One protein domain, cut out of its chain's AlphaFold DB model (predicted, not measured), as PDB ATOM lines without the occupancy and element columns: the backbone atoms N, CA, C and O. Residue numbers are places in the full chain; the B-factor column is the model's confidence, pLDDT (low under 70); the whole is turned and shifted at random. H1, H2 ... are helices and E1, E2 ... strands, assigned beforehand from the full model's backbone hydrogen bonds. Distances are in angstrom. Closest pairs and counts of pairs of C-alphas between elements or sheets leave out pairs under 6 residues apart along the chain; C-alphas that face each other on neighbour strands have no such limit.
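What this domain is: This is residues 37 to 115 of the 115 residues of an uncharacterized protein of Phytophthora parasitica P1976 (UniProt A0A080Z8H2). A long, narrow, strongly twisted ribbon of strands is built along E4, a strand that runs through most of its length and bends. E2 and then E1 lie side by side with one half of E4, E3 folds back along its other half as a hairpin, and the single helix H1 covers E2 and E4 on one face. The hairpin tip, residues 71 to 76, sticks out at one end of the long axis, and the turn between E1 and E2 lies at the other. The printed part has 79 residues, with one named helix and five named strands; along the chain E1, E2, E3 and E4 come first, then H1, and E5 is last; the class is mixed, helices and strands, and the sheet is branched, with the antiparallel neighbour pairs E1 and E2, E2 and E4, E3 and E4, and E4 and E5. The whole is loose, with a radius of gyration of the C-alphas of 16.6 A, and elongated, spanning 55 by 29 by 18 A.

How they stand to each other: E1, residues 40 to 45, is an edge strand and forms a hairpin with E2, residues 56 to 62; N 42 and O 58 are 2.8 A apart, within hydrogen-bond range. E3, residues 66 to 72, is apart from E2 and forms a hairpin with E4, residues 75 to 90, where N 70 and O 77 are 2.9 A apart. E4 bends by 58 degrees at residue 78, and its pairing is staggered: residues 75 to 81 pair with E3 and residues 84 to 90 with E2. E2 and E4 are antiparallel at 153 degrees, with N 59 and O 87 2.8 A apart; E1 lies on one side of E2 and E4 on the other side. H1, residues 97 to 106, is on the sheet at a height over the sheet of 9.7 A, over E2 and E4. It runs across the strands, at 79 degrees to E2 on the local plane. Its closest C-alphas to E4 are those of Tyr 85 and Ala 104, 6.4 A apart. In H1 every O i to N i+4 pair is within hydrogen-bond range. E5, residues 110 to 112, is antiparallel to E4, with N 84 and O 110 3.2 A apart, and lies on the other side of E4 from E2.

Where its parts are: E1 begins at C-alpha 40, (-27.404, -42.049, -4.800), and is 14.7 A long. E2 measures 19.8 A and E3 18.9 A. E4 measures 45.4 A and ends at C-alpha 90, (-14.963, -44.531, 4.115). H1 is 14.3 A long. E5 is 6.0 A long and ends at C-alpha 112, (-39.732, -46.469, 5.378).

The domain as a whole: The two C-alphas farthest apart, those of Val 49 and Glu 74, are 55.5 A apart. The printed part has no cut, and no link is long. The mean pLDDT of the printed part is 81.6; residues 37 to 38 and 107 to 115 are under 70, and E5 has a mean of 46.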
ATOM      1  N   VAL A  37     -31.954 -50.223 -10.203       66.44
ATOM      2  CA  VAL A  37     -32.010 -49.571  -8.895       66.44
ATOM      3  C   VAL A  37     -31.010 -48.421  -8.882       66.44
ATOM      4  O   VAL A  37     -29.800 -48.632  -8.905       66.44
ATOM      5  N   LEU A  38     -31.521 -47.194  -8.808       69.81
ATOM      6  CA  LEU A  38     -30.689 -46.003  -8.692       69.81
ATOM      7  C   LEU A  38     -30.132 -45.892  -7.269       69.81
ATOM      8  O   LEU A  38     -30.885 -45.701  -6.312       69.81
ATOM      9  N   VAL A  39     -28.807 -45.967  -7.144       78.62
ATOM     10  CA  VAL A  39     -28.081 -45.665  -5.905       78.62
ATOM     11  C   VAL A  39     -27.576 -44.224  -5.974       78.62
ATOM     12  O   VAL A  39     -26.963 -43.813  -6.959       78.62
ATOM     13  N   THR A  40     -27.866 -43.437  -4.940       85.31
ATOM     14  CA  THR A  40     -27.404 -42.049  -4.800       85.31
ATOM     15  C   THR A  40     -26.384 -41.943  -3.681       85.31
ATOM     16  O   THR A  40     -26.562 -42.524  -2.615       85.31
ATOM     17  N   ASP A  41     -25.356 -41.129  -3.904       86.19
ATOM     18  CA  ASP A  41     -24.282 -40.909  -2.940       86.19
ATOM     19  C   ASP A  41     -24.334 -39.480  -2.388       86.19
ATOM     20  O   ASP A  41     -24.204 -38.506  -3.138       86.19
ATOM     21  N   ALA A  42     -24.471 -39.339  -1.073       86.56
ATOM     22  CA  ALA A  42     -24.372 -38.066  -0.373       86.56
ATOM     23  C   ALA A  42     -22.974 -37.902   0.247       86.56
ATOM     24  O   ALA A  42     -22.521 -38.724   1.041       86.56
ATOM     25  N   HIS A  43     -22.298 -36.809  -0.118       86.69
ATOM     26  CA  HIS A  43     -20.938 -36.468   0.322       86.69
ATOM     27  C   HIS A  43     -20.974 -35.235   1.231       86.69
ATOM     28  O   HIS A  43     -20.391 -34.194   0.929       86.69
ATOM     29  N   THR A  44     -21.765 -35.309   2.299       85.50
ATOM     30  CA  THR A  44     -21.928 -34.198   3.249       85.50
ATOM     31  C   THR A  44     -20.958 -34.278   4.424       85.50
ATOM     32  O   THR A  44     -20.787 -33.282   5.120       85.50
ATOM     33  N   ASP A  45     -20.321 -35.432   4.629       86.00
ATOM     34  CA  ASP A  45     -19.412 -35.695   5.741       86.00
ATOM     35  C   ASP A  45     -17.940 -35.640   5.294       86.00
ATOM     36  O   ASP A  45     -17.316 -36.646   4.950       86.00
ATOM     37  N   ASN A  46     -17.408 -34.418   5.218       88.38
ATOM     38  CA  ASN A  46     -16.021 -34.181   4.827       88.38
ATOM     39  C   ASN A  46     -15.056 -34.421   6.001       88.38
ATOM     40  O   ASN A  46     -15.383 -34.069   7.133       88.38
ATOM     41  N   PRO A  47     -13.819 -34.883   5.738       90.81
ATOM     42  CA  PRO A  47     -12.861 -35.183   6.789       90.81
ATOM     43  C   PRO A  47     -12.513 -33.916   7.566       90.81
ATOM     44  O   PRO A  47     -12.228 -32.865   6.979       90.81
ATOM     45  N   SER A  48     -12.482 -34.020   8.890       90.19
ATOM     46  CA  SER A  48     -12.188 -32.915   9.789       90.19
ATOM     47  C   SER A  48     -11.037 -33.268  10.725       90.19
ATOM     48  O   SER A  48     -11.206 -33.975  11.717       90.19
ATOM     49  N   VAL A  49      -9.852 -32.723  10.429       90.56
ATOM     50  CA  VAL A  49      -8.636 -32.937  11.234       90.56
ATOM     51  C   VAL A  49      -8.823 -32.442  12.672       90.56
ATOM     52  O   VAL A  49      -8.437 -33.134  13.608       90.56
ATOM     53  N   GLU A  50      -9.470 -31.286  12.848       92.25
ATOM     54  CA  GLU A  50      -9.711 -30.657  14.158       92.25
ATOM     55  C   GLU A  50     -10.597 -31.506  15.085       92.25
ATOM     56  O   GLU A  50     -10.470 -31.434  16.305       92.25
ATOM     57  N   HIS A  51     -11.476 -32.333  14.512       90.31
ATOM     58  CA  HIS A  51     -12.413 -33.175  15.262       90.31
ATOM     59  C   HIS A  51     -12.026 -34.660  15.242       90.31
ATOM     60  O   HIS A  51     -12.731 -35.483  15.824       90.31
ATOM     61  N   GLY A  52     -10.909 -35.015  14.595       89.94
ATOM     62  CA  GLY A  52     -10.491 -36.407  14.416       89.94
ATOM     63  C   GLY A  52     -11.457 -37.235  13.563       89.94
ATOM     64  O   GLY A  52     -11.476 -38.457  13.697       89.94
ATOM     65  N   ASP A  53     -12.251 -36.584  12.714       89.00
ATOM     66  CA  ASP A  53     -13.264 -37.228  11.883       89.00
ATOM     67  C   ASP A  53     -12.685 -37.570  10.500       89.00
ATOM     68  O   ASP A  53     -12.278 -36.662   9.766       89.00
ATOM     69  N   PRO A  54     -12.600 -38.856  10.117       89.06
ATOM     70  CA  PRO A  54     -12.137 -39.240   8.789       89.06
ATOM     71  C   PRO A  54     -13.135 -38.910   7.666       89.06
ATOM     72  O   PRO A  54     -12.727 -38.951   6.503       89.06
ATOM     73  N   GLY A  55     -14.392 -38.584   7.983       90.50
ATOM     74  CA  GLY A  55     -15.470 -38.391   7.018       90.50
ATOM     75  C   GLY A  55     -15.928 -39.690   6.345       90.50
ATOM     76  O   GLY A  55     -15.265 -40.738   6.406       90.50
ATOM     77  N   CYS A  56     -17.060 -39.631   5.646       91.62
ATOM     78  CA  CYS A  56     -17.643 -40.789   4.976       91.62
ATOM     79  C   CYS A  56     -18.477 -40.438   3.737       91.62
ATOM     80  O   CYS A  56     -18.826 -39.286   3.477       91.62
ATOM     81  N   VAL A  57     -18.797 -41.471   2.954       91.50
ATOM     82  CA  VAL A  57     -19.803 -41.408   1.891       91.50
ATOM     83  C   VAL A  57     -21.031 -42.181   2.344       91.50
ATOM     84  O   VAL A  57     -20.939 -43.350   2.728       91.50
ATOM     85  N   LEU A  58     -22.188 -41.527   2.271       91.00
ATOM     86  CA  LEU A  58     -23.480 -42.153   2.511       91.00
ATOM     87  C   LEU A  58     -24.075 -42.609   1.179       91.00
ATOM     88  O   LEU A  58     -24.347 -41.791   0.302       91.00
ATOM     89  N   HIS A  59     -24.303 -43.907   1.049       89.75
ATOM     90  CA  HIS A  59     -24.969 -44.535  -0.081       89.75
ATOM     91  C   HIS A  59     -26.437 -44.786   0.266       89.75
ATOM     92  O   HIS A  59     -26.737 -45.474   1.245       89.75
ATOM     93  N   LEU A  60     -27.341 -44.254  -0.550       89.12
ATOM     94  CA  LEU A  60     -28.785 -44.394  -0.413       89.12
ATOM     95  C   LEU A  60     -29.338 -45.185  -1.594       89.12
ATOM     96  O   LEU A  60     -29.128 -44.819  -2.752       89.12
ATOM     97  N   GLY A  61     -30.077 -46.249  -1.296       84.38
ATOM     98  CA  GLY A  61     -30.760 -47.067  -2.292       84.38
ATOM     99  C   GLY A  61     -32.193 -47.375  -1.883       84.38
ATOM    100  O   GLY A  61     -32.549 -47.321  -0.705       84.38
ATOM    101  N   VAL A  62     -33.018 -47.716  -2.869       83.88
ATOM    102  CA  VAL A  62     -34.417 -48.108  -2.668       83.88
ATOM    103  C   VAL A  62     -34.618 -49.513  -3.225       83.88
ATOM    104  O   VAL A  62     -34.130 -49.817  -4.308       83.88
ATOM    105  N   GLY A  63     -35.292 -50.384  -2.478       77.56
ATOM    106  CA  GLY A  63     -35.615 -51.731  -2.944       77.56
ATOM    107  C   GLY A  63     -36.811 -51.772  -3.893       77.56
ATOM    108  O   GLY A  63     -37.407 -50.748  -4.234       77.56
ATOM    109  N   ASP A  64     -37.189 -52.984  -4.294       77.88
ATOM    110  CA  ASP A  64     -38.353 -53.182  -5.152       77.88
ATOM    111  C   ASP A  64     -39.642 -52.654  -4.489       77.88
ATOM    112  O   ASP A  64     -39.815 -52.794  -3.272       77.88
ATOM    113  N   PRO A  65     -40.582 -52.080  -5.264       78.44
ATOM    114  CA  PRO A  65     -41.883 -51.692  -4.743       78.44
ATOM    115  C   PRO A  65     -42.627 -52.918  -4.208       78.44
ATOM    116  O   PRO A  65     -42.852 -53.893  -4.927       78.44
ATOM    117  N   LEU A  66     -43.066 -52.847  -2.956       80.81
ATOM    118  CA  LEU A  66     -43.868 -53.880  -2.312       80.81
ATOM    119  C   LEU A  66     -45.293 -53.374  -2.100       80.81
ATOM    120  O   LEU A  66     -45.532 -52.176  -1.978       80.81
ATOM    121  N   VAL A  67     -46.258 -54.288  -2.025       82.06
ATOM    122  CA  VAL A  67     -47.616 -53.954  -1.574       82.06
ATOM    123  C   VAL A  67     -47.707 -54.288  -0.092       82.06
ATOM    124  O   VAL A  67     -47.537 -55.447   0.284       82.06
ATOM    125  N   ALA A  68     -47.988 -53.291   0.742       81.06
ATOM    126  CA  ALA A  68     -48.219 -53.499   2.166       81.06
ATOM    127  C   ALA A  68     -49.702 -53.383   2.516       81.06
ATOM    128  O   ALA A  68     -50.452 -52.603   1.925       81.06
ATOM    129  N   PHE A  69     -50.087 -54.162   3.524       88.19
ATOM    130  CA  PHE A  69     -51.410 -54.159   4.126       88.19
ATOM    131  C   PHE A  69     -51.257 -53.743   5.584       88.19
ATOM    132  O   PHE A  69     -50.627 -54.452   6.369       88.19
ATOM    133  N   PHE A  70     -51.839 -52.608   5.952       88.88
ATOM    134  CA  PHE A  70     -51.863 -52.132   7.331       88.88
ATOM    135  C   PHE A  70     -53.277 -52.266   7.882       88.88
ATOM    136  O   PHE A  70     -54.225 -51.766   7.280       88.88
ATOM    137  N   VAL A  71     -53.420 -52.933   9.026       93.94
ATOM    138  CA  VAL A  71     -54.699 -53.048   9.733       93.94
ATOM    139  C   VAL A  71     -54.662 -52.111  10.929       93.94
ATOM    140  O   VAL A  71     -53.897 -52.329  11.866       93.94
ATOM    141  N   VAL A  72     -55.481 -51.063  10.894       94.31
ATOM    142  CA  VAL A  72     -55.589 -50.073  11.971       94.31
ATOM    143  C   VAL A  72     -57.064 -49.893  12.297       94.31
ATOM    144  O   VAL A  72     -57.841 -49.526  11.422       94.31
ATOM    145  N   ASN A  73     -57.459 -50.154  13.548       94.31
ATOM    146  CA  ASN A  73     -58.850 -50.043  14.017       94.31
ATOM    147  C   ASN A  73     -59.865 -50.749  13.097       94.31
ATOM    148  O   ASN A  73     -60.841 -50.140  12.670       94.31
ATOM    149  N   GLU A  74     -59.605 -52.016  12.756       93.94
ATOM    150  CA  GLU A  74     -60.453 -52.840  11.868       93.94
ATOM    151  C   GLU A  74     -60.579 -52.323  10.418       93.94
ATOM    152  O   GLU A  74     -61.306 -52.902   9.612       93.94
ATOM    153  N   VAL A  75     -59.821 -51.286  10.043       93.69
ATOM    154  CA  VAL A  75     -59.729 -50.767   8.674       93.69
ATOM    155  C   VAL A  75     -58.428 -51.236   8.026       93.69
ATOM    156  O   VAL A  75     -57.360 -51.191   8.640       93.69
ATOM    157  N   VAL A  76     -58.520 -51.683   6.769       91.00
ATOM    158  CA  VAL A  76     -57.371 -52.119   5.962       91.00
ATOM    159  C   VAL A  76     -56.930 -50.991   5.032       91.00
ATOM    160  O   VAL A  76     -57.700 -50.540   4.186       91.00
ATOM    161  N   TYR A  77     -55.669 -50.586   5.151       86.56
ATOM    162  CA  TYR A  77     -54.993 -49.684   4.226       86.56
ATOM    163  C   TYR A  77     -54.069 -50.501   3.331       86.56
ATOM    164  O   TYR A  77     -53.252 -51.281   3.822       86.56
ATOM    165  N   VAL A  78     -54.213 -50.326   2.019       84.31
ATOM    166  CA  VAL A  78     -53.408 -51.022   1.012       84.31
ATOM    167  C   VAL A  78     -52.691 -49.982   0.178       84.31
ATOM    168  O   VAL A  78     -53.321 -49.062  -0.343       84.31
ATOM    169  N   GLY A  79     -51.382 -50.131   0.045       81.19
ATOM    170  CA  GLY A  79     -50.569 -49.178  -0.691       81.19
ATOM    171  C   GLY A  79     -49.251 -49.775  -1.146       81.19
ATOM    172  O   GLY A  79     -48.836 -50.841  -0.683       81.19
ATOM    173  N   LEU A  80     -48.613 -49.066  -2.071       81.44
ATOM    174  CA  LEU A  80     -47.226 -49.329  -2.424       81.44
ATOM    175  C   LEU A  80     -46.330 -48.801  -1.308       81.44
ATOM    176  O   LEU A  80     -46.531 -47.690  -0.825       81.44
ATOM    177  N   VAL A  81     -45.344 -49.598  -0.921       81.44
ATOM    178  CA  VAL A  81     -44.292 -49.220   0.017       81.44
ATOM    179  C   VAL A  81     -42.935 -49.524  -0.593       81.44
ATOM    180  O   VAL A  81     -42.798 -50.403  -1.444       81.44
ATOM    181  N   PHE A  82     -41.933 -48.795  -0.126       80.69
ATOM    182  CA  PHE A  82     -40.558 -48.916  -0.580       80.69
ATOM    183  C   PHE A  82     -39.670 -49.236   0.621       80.69
ATOM    184  O   PHE A  82     -39.875 -48.703   1.711       80.69
ATOM    185  N   SER A  83     -38.687 -50.114   0.446       80.38
ATOM    186  CA  SER A  83     -37.607 -50.266   1.421       80.38
ATOM    187  C   SER A  83     -36.493 -49.278   1.100       80.38
ATOM    188  O   SER A  83     -36.155 -49.087  -0.065       80.38
ATOM    189  N   SER A  84     -35.917 -48.653   2.123       85.12
ATOM    190  CA  SER A  84     -34.753 -47.779   1.977       85.12
ATOM    191  C   SER A  84     -33.536 -48.431   2.618       85.12
ATOM    192  O   SER A  84     -33.616 -48.945   3.737       85.12
ATOM    193  N   TYR A  85     -32.409 -48.374   1.923       85.56
ATOM    194  CA  TYR A  85     -31.128 -48.887   2.384       85.56
ATOM    195  C   TYR A  85     -30.149 -47.731   2.516       85.56
ATOM    196  O   TYR A  85     -29.955 -46.968   1.568       85.56
ATOM    197  N   GLU A  86     -29.528 -47.635   3.686       88.69
ATOM    198  CA  GLU A  86     -28.518 -46.632   4.000       88.69
ATOM    199  C   GLU A  86     -27.230 -47.357   4.382       88.69
ATOM    200  O   GLU A  86     -27.194 -48.109   5.358       88.69
ATOM    201  N   LEU A  87     -26.178 -47.166   3.589       89.38
ATOM    202  CA  LEU A  87     -24.873 -47.776   3.817       89.38
ATOM    203  C   LEU A  87     -23.814 -46.686   3.868       89.38
ATOM    204  O   LEU A  87     -23.804 -45.780   3.044       89.38
ATOM    205  N   THR A  88     -22.901 -46.782   4.825       90.62
ATOM    206  CA  THR A  88     -21.804 -45.823   4.966       90.62
ATOM    207  C   THR A  88     -20.490 -46.481   4.587       90.62
ATOM    208  O   THR A  88     -20.197 -47.597   5.021       90.62
ATOM    209  N   SER A  89     -19.682 -45.788   3.795       90.62
ATOM    210  CA  SER A  89     -18.345 -46.224   3.411       90.62
ATOM    211  C   SER A  89     -17.305 -45.142   3.735       90.62
ATOM    212  O   SER A  89     -17.639 -43.958   3.830       90.62
ATOM    213  N   PRO A  90     -16.029 -45.512   3.938       91.19
ATOM    214  CA  PRO A  90     -14.963 -44.531   4.115       91.19
ATOM    215  C   PRO A  90     -14.848 -43.595   2.907       91.19
ATOM    216  O   PRO A  90     -15.055 -44.024   1.772       91.19
ATOM    217  N   ILE A  91     -14.425 -42.346   3.122       87.69
ATOM    218  CA  ILE A  91     -14.430 -41.311   2.072       87.69
ATOM    219  C   ILE A  91     -13.633 -41.656   0.799       87.69
ATOM    220  O   ILE A  91     -13.900 -41.148  -0.286       87.69
ATOM    221  N   ASN A  92     -12.644 -42.542   0.909       86.69
ATOM    222  CA  ASN A  92     -11.813 -42.990  -0.206       86.69
ATOM    223  C   ASN A  92     -12.381 -44.209  -0.957       86.69
ATOM    224  O   ASN A  92     -11.749 -44.678  -1.906       86.69
ATOM    225  N   LYS A  93     -13.540 -44.736  -0.551       88.06
ATOM    226  CA  LYS A  93     -14.160 -45.922  -1.143       88.06
ATOM    227  C   LYS A  93     -15.624 -45.652  -1.468       88.06
ATOM    228  O   LYS A  93     -16.492 -45.836  -0.633       88.06
ATOM    229  N   ARG A  94     -15.907 -45.346  -2.730       85.38
ATOM    230  CA  ARG A  94     -17.275 -45.325  -3.257       85.38
ATOM    231  C   ARG A  94     -17.688 -46.729  -3.710       85.38
ATOM    232  O   ARG A  94     -16.975 -47.326  -4.518       85.38
ATOM    233  N   LEU A  95     -18.812 -47.243  -3.211       86.81
ATOM    234  CA  LEU A  95     -19.359 -48.534  -3.642       86.81
ATOM    235  C   LEU A  95     -19.874 -48.468  -5.086       86.81
ATOM    236  O   LEU A  95     -20.498 -47.489  -5.492       86.81
ATOM    237  N   ARG A  96     -19.614 -49.524  -5.858       86.75
ATOM    238  CA  ARG A  96     -20.266 -49.769  -7.156       86.75
ATOM    239  C   ARG A  96     -21.553 -50.562  -6.956       86.75
ATOM    240  O   ARG A  96     -21.686 -51.255  -5.953       86.75
ATOM    241  N   ASP A  97     -22.436 -50.564  -7.947       83.00
ATOM    242  CA  ASP A  97     -23.770 -51.182  -7.863       83.00
ATOM    243  C   ASP A  97     -23.745 -52.632  -7.352       83.00
ATOM    244  O   ASP A  97     -24.519 -52.997  -6.473       83.00
ATOM    245  N   ALA A  98     -22.806 -53.455  -7.831       84.50
ATOM    246  CA  ALA A  98     -22.670 -54.846  -7.387       84.50
ATOM    247  C   ALA A  98     -22.227 -54.977  -5.915       84.50
ATOM    248  O   ALA A  98     -22.645 -55.899  -5.218       84.50
ATOM    249  N   GLU A  99     -21.377 -54.061  -5.450       87.50
ATOM    250  CA  GLU A  99     -20.890 -54.020  -4.068       87.50
ATOM    251  C   GLU A  99     -21.998 -53.508  -3.141       87.50
ATOM    252  O   GLU A  99     -22.278 -54.133  -2.123       87.50
ATOM    253  N   PHE A 100     -22.700 -52.447  -3.550       85.44
ATOM    254  CA  PHE A 100     -23.867 -51.930  -2.842       85.44
ATOM    255  C   PHE A 100     -24.970 -52.987  -2.728       85.44
ATOM    256  O   PHE A 100     -25.494 -53.198  -1.643       85.44
ATOM    257  N   ALA A 101     -25.294 -53.695  -3.814       82.88
ATOM    258  CA  ALA A 101     -26.318 -54.741  -3.803       82.88
ATOM    259  C   ALA A 101     -25.956 -55.902  -2.864       82.88
ATOM    260  O   ALA A 101     -26.814 -56.389  -2.124       82.88
ATOM    261  N   SER A 102     -24.687 -56.325  -2.862       85.62
ATOM    262  CA  SER A 102     -24.191 -57.343  -1.931       85.62
ATOM    263  C   SER A 102     -24.368 -56.885  -0.483       85.62
ATOM    264  O   SER A 102     -24.977 -57.590   0.324       85.62
ATOM    265  N   ASP A 103     -23.900 -55.681  -0.164       84.44
ATOM    266  CA  ASP A 103     -23.913 -55.167   1.204       84.44
ATOM    267  C   ASP A 103     -25.350 -54.881   1.676       84.44
ATOM    268  O   ASP A 103     -25.727 -55.264   2.786       84.44
ATOM    269  N   ALA A 104     -26.200 -54.330   0.804       80.62
ATOM    270  CA  ALA A 104     -27.612 -54.077   1.076       80.62
ATOM    271  C   ALA A 104     -28.380 -55.374   1.370       80.62
ATOM    272  O   ALA A 104     -29.185 -55.405   2.301       80.62
ATOM    273  N   SER A 105     -28.083 -56.463   0.650       75.81
ATOM    274  CA  SER A 105     -28.703 -57.776   0.889       75.81
ATOM    275  C   SER A 105     -28.330 -58.387   2.246       75.81
ATOM    276  O   SER A 105     -29.096 -59.164   2.812       75.81
ATOM    277  N   SER A 106     -27.161 -58.017   2.778       74.69
ATOM    278  CA  SER A 106     -26.675 -58.453   4.091       74.69
ATOM    279  C   SER A 106     -27.151 -57.564   5.248       74.69
ATOM    280  O   SER A 106     -27.096 -57.973   6.409       74.69
ATOM    281  N   SER A 107     -27.625 -56.355   4.939       64.75
ATOM    282  CA  SER A 107     -28.093 -55.371   5.914       64.75
ATOM    283  C   SER A 107     -29.567 -55.582   6.282       64.75
ATOM    284  O   SER A 107     -30.392 -55.950   5.445       64.75
ATOM    285  N   VAL A 108     -29.933 -55.320   7.543       58.53
ATOM    286  CA  VAL A 108     -31.346 -55.253   7.951       58.53
ATOM    287  C   VAL A 108     -31.901 -53.918   7.453       58.53
ATOM    288  O   VAL A 108     -31.728 -52.891   8.102       58.53
ATOM    289  N   GLY A 109     -32.514 -53.922   6.268       52.91
ATOM    290  CA  GLY A 109     -33.124 -52.727   5.683       52.91
ATOM    291  C   GLY A 109     -34.234 -52.159   6.572       52.91
ATOM    292  O   GLY A 109     -35.055 -52.905   7.111       52.91
ATOM    293  N   SER A 110     -34.280 -50.834   6.714       49.31
ATOM    294  CA  SER A 110     -35.403 -50.150   7.353       49.31
ATOM    295  C   SER A 110     -36.483 -49.905   6.299       49.31
ATOM    296  O   SER A 110     -36.249 -49.246   5.285       49.31
ATOM    297  N   ALA A 111     -37.672 -50.472   6.492       41.75
ATOM    298  CA  ALA A 111     -38.808 -50.184   5.625       41.75
ATOM    299  C   ALA A 111     -39.390 -48.816   6.010       41.75
ATOM    300  O   ALA A 111     -40.070 -48.694   7.030       41.75
ATOM    301  N   ILE A 112     -39.120 -47.787   5.205       46.00
ATOM    302  CA  ILE A 112     -39.732 -46.469   5.378       46.00
ATOM    303  C   ILE A 112     -41.019 -46.428   4.553       46.00
ATOM    304  O   ILE A 112     -41.009 -46.445   3.325       46.00
ATOM    305  N   VAL A 113     -42.155 -46.354   5.242       40.88
ATOM    306  CA  VAL A 113     -43.454 -46.115   4.609       40.88
ATOM    307  C   VAL A 113     -43.558 -44.619   4.313       40.88
ATOM    308  O   VAL A 113     -43.823 -43.828   5.214       40.88
ATOM    309  N   SER A 114     -43.321 -44.222   3.063       40.84
ATOM    310  CA  SER A 114     -43.663 -42.875   2.598       40.84
ATOM    311  C   SER A 114     -45.130 -42.878   2.157       40.84
ATOM    312  O   SER A 114     -45.479 -43.613   1.232       40.84
ATOM    313  N   VAL A 115     -45.983 -42.136   2.874       36.72
ATOM    314  CA  VAL A 115     -47.426 -41.961   2.601       36.72
ATOM    315  C   VAL A 115     -47.657 -40.644   1.877       36.72
ATOM    316  O   VAL A 115     -47.077 -39.632   2.331       36.72
TER     317      VAL A 115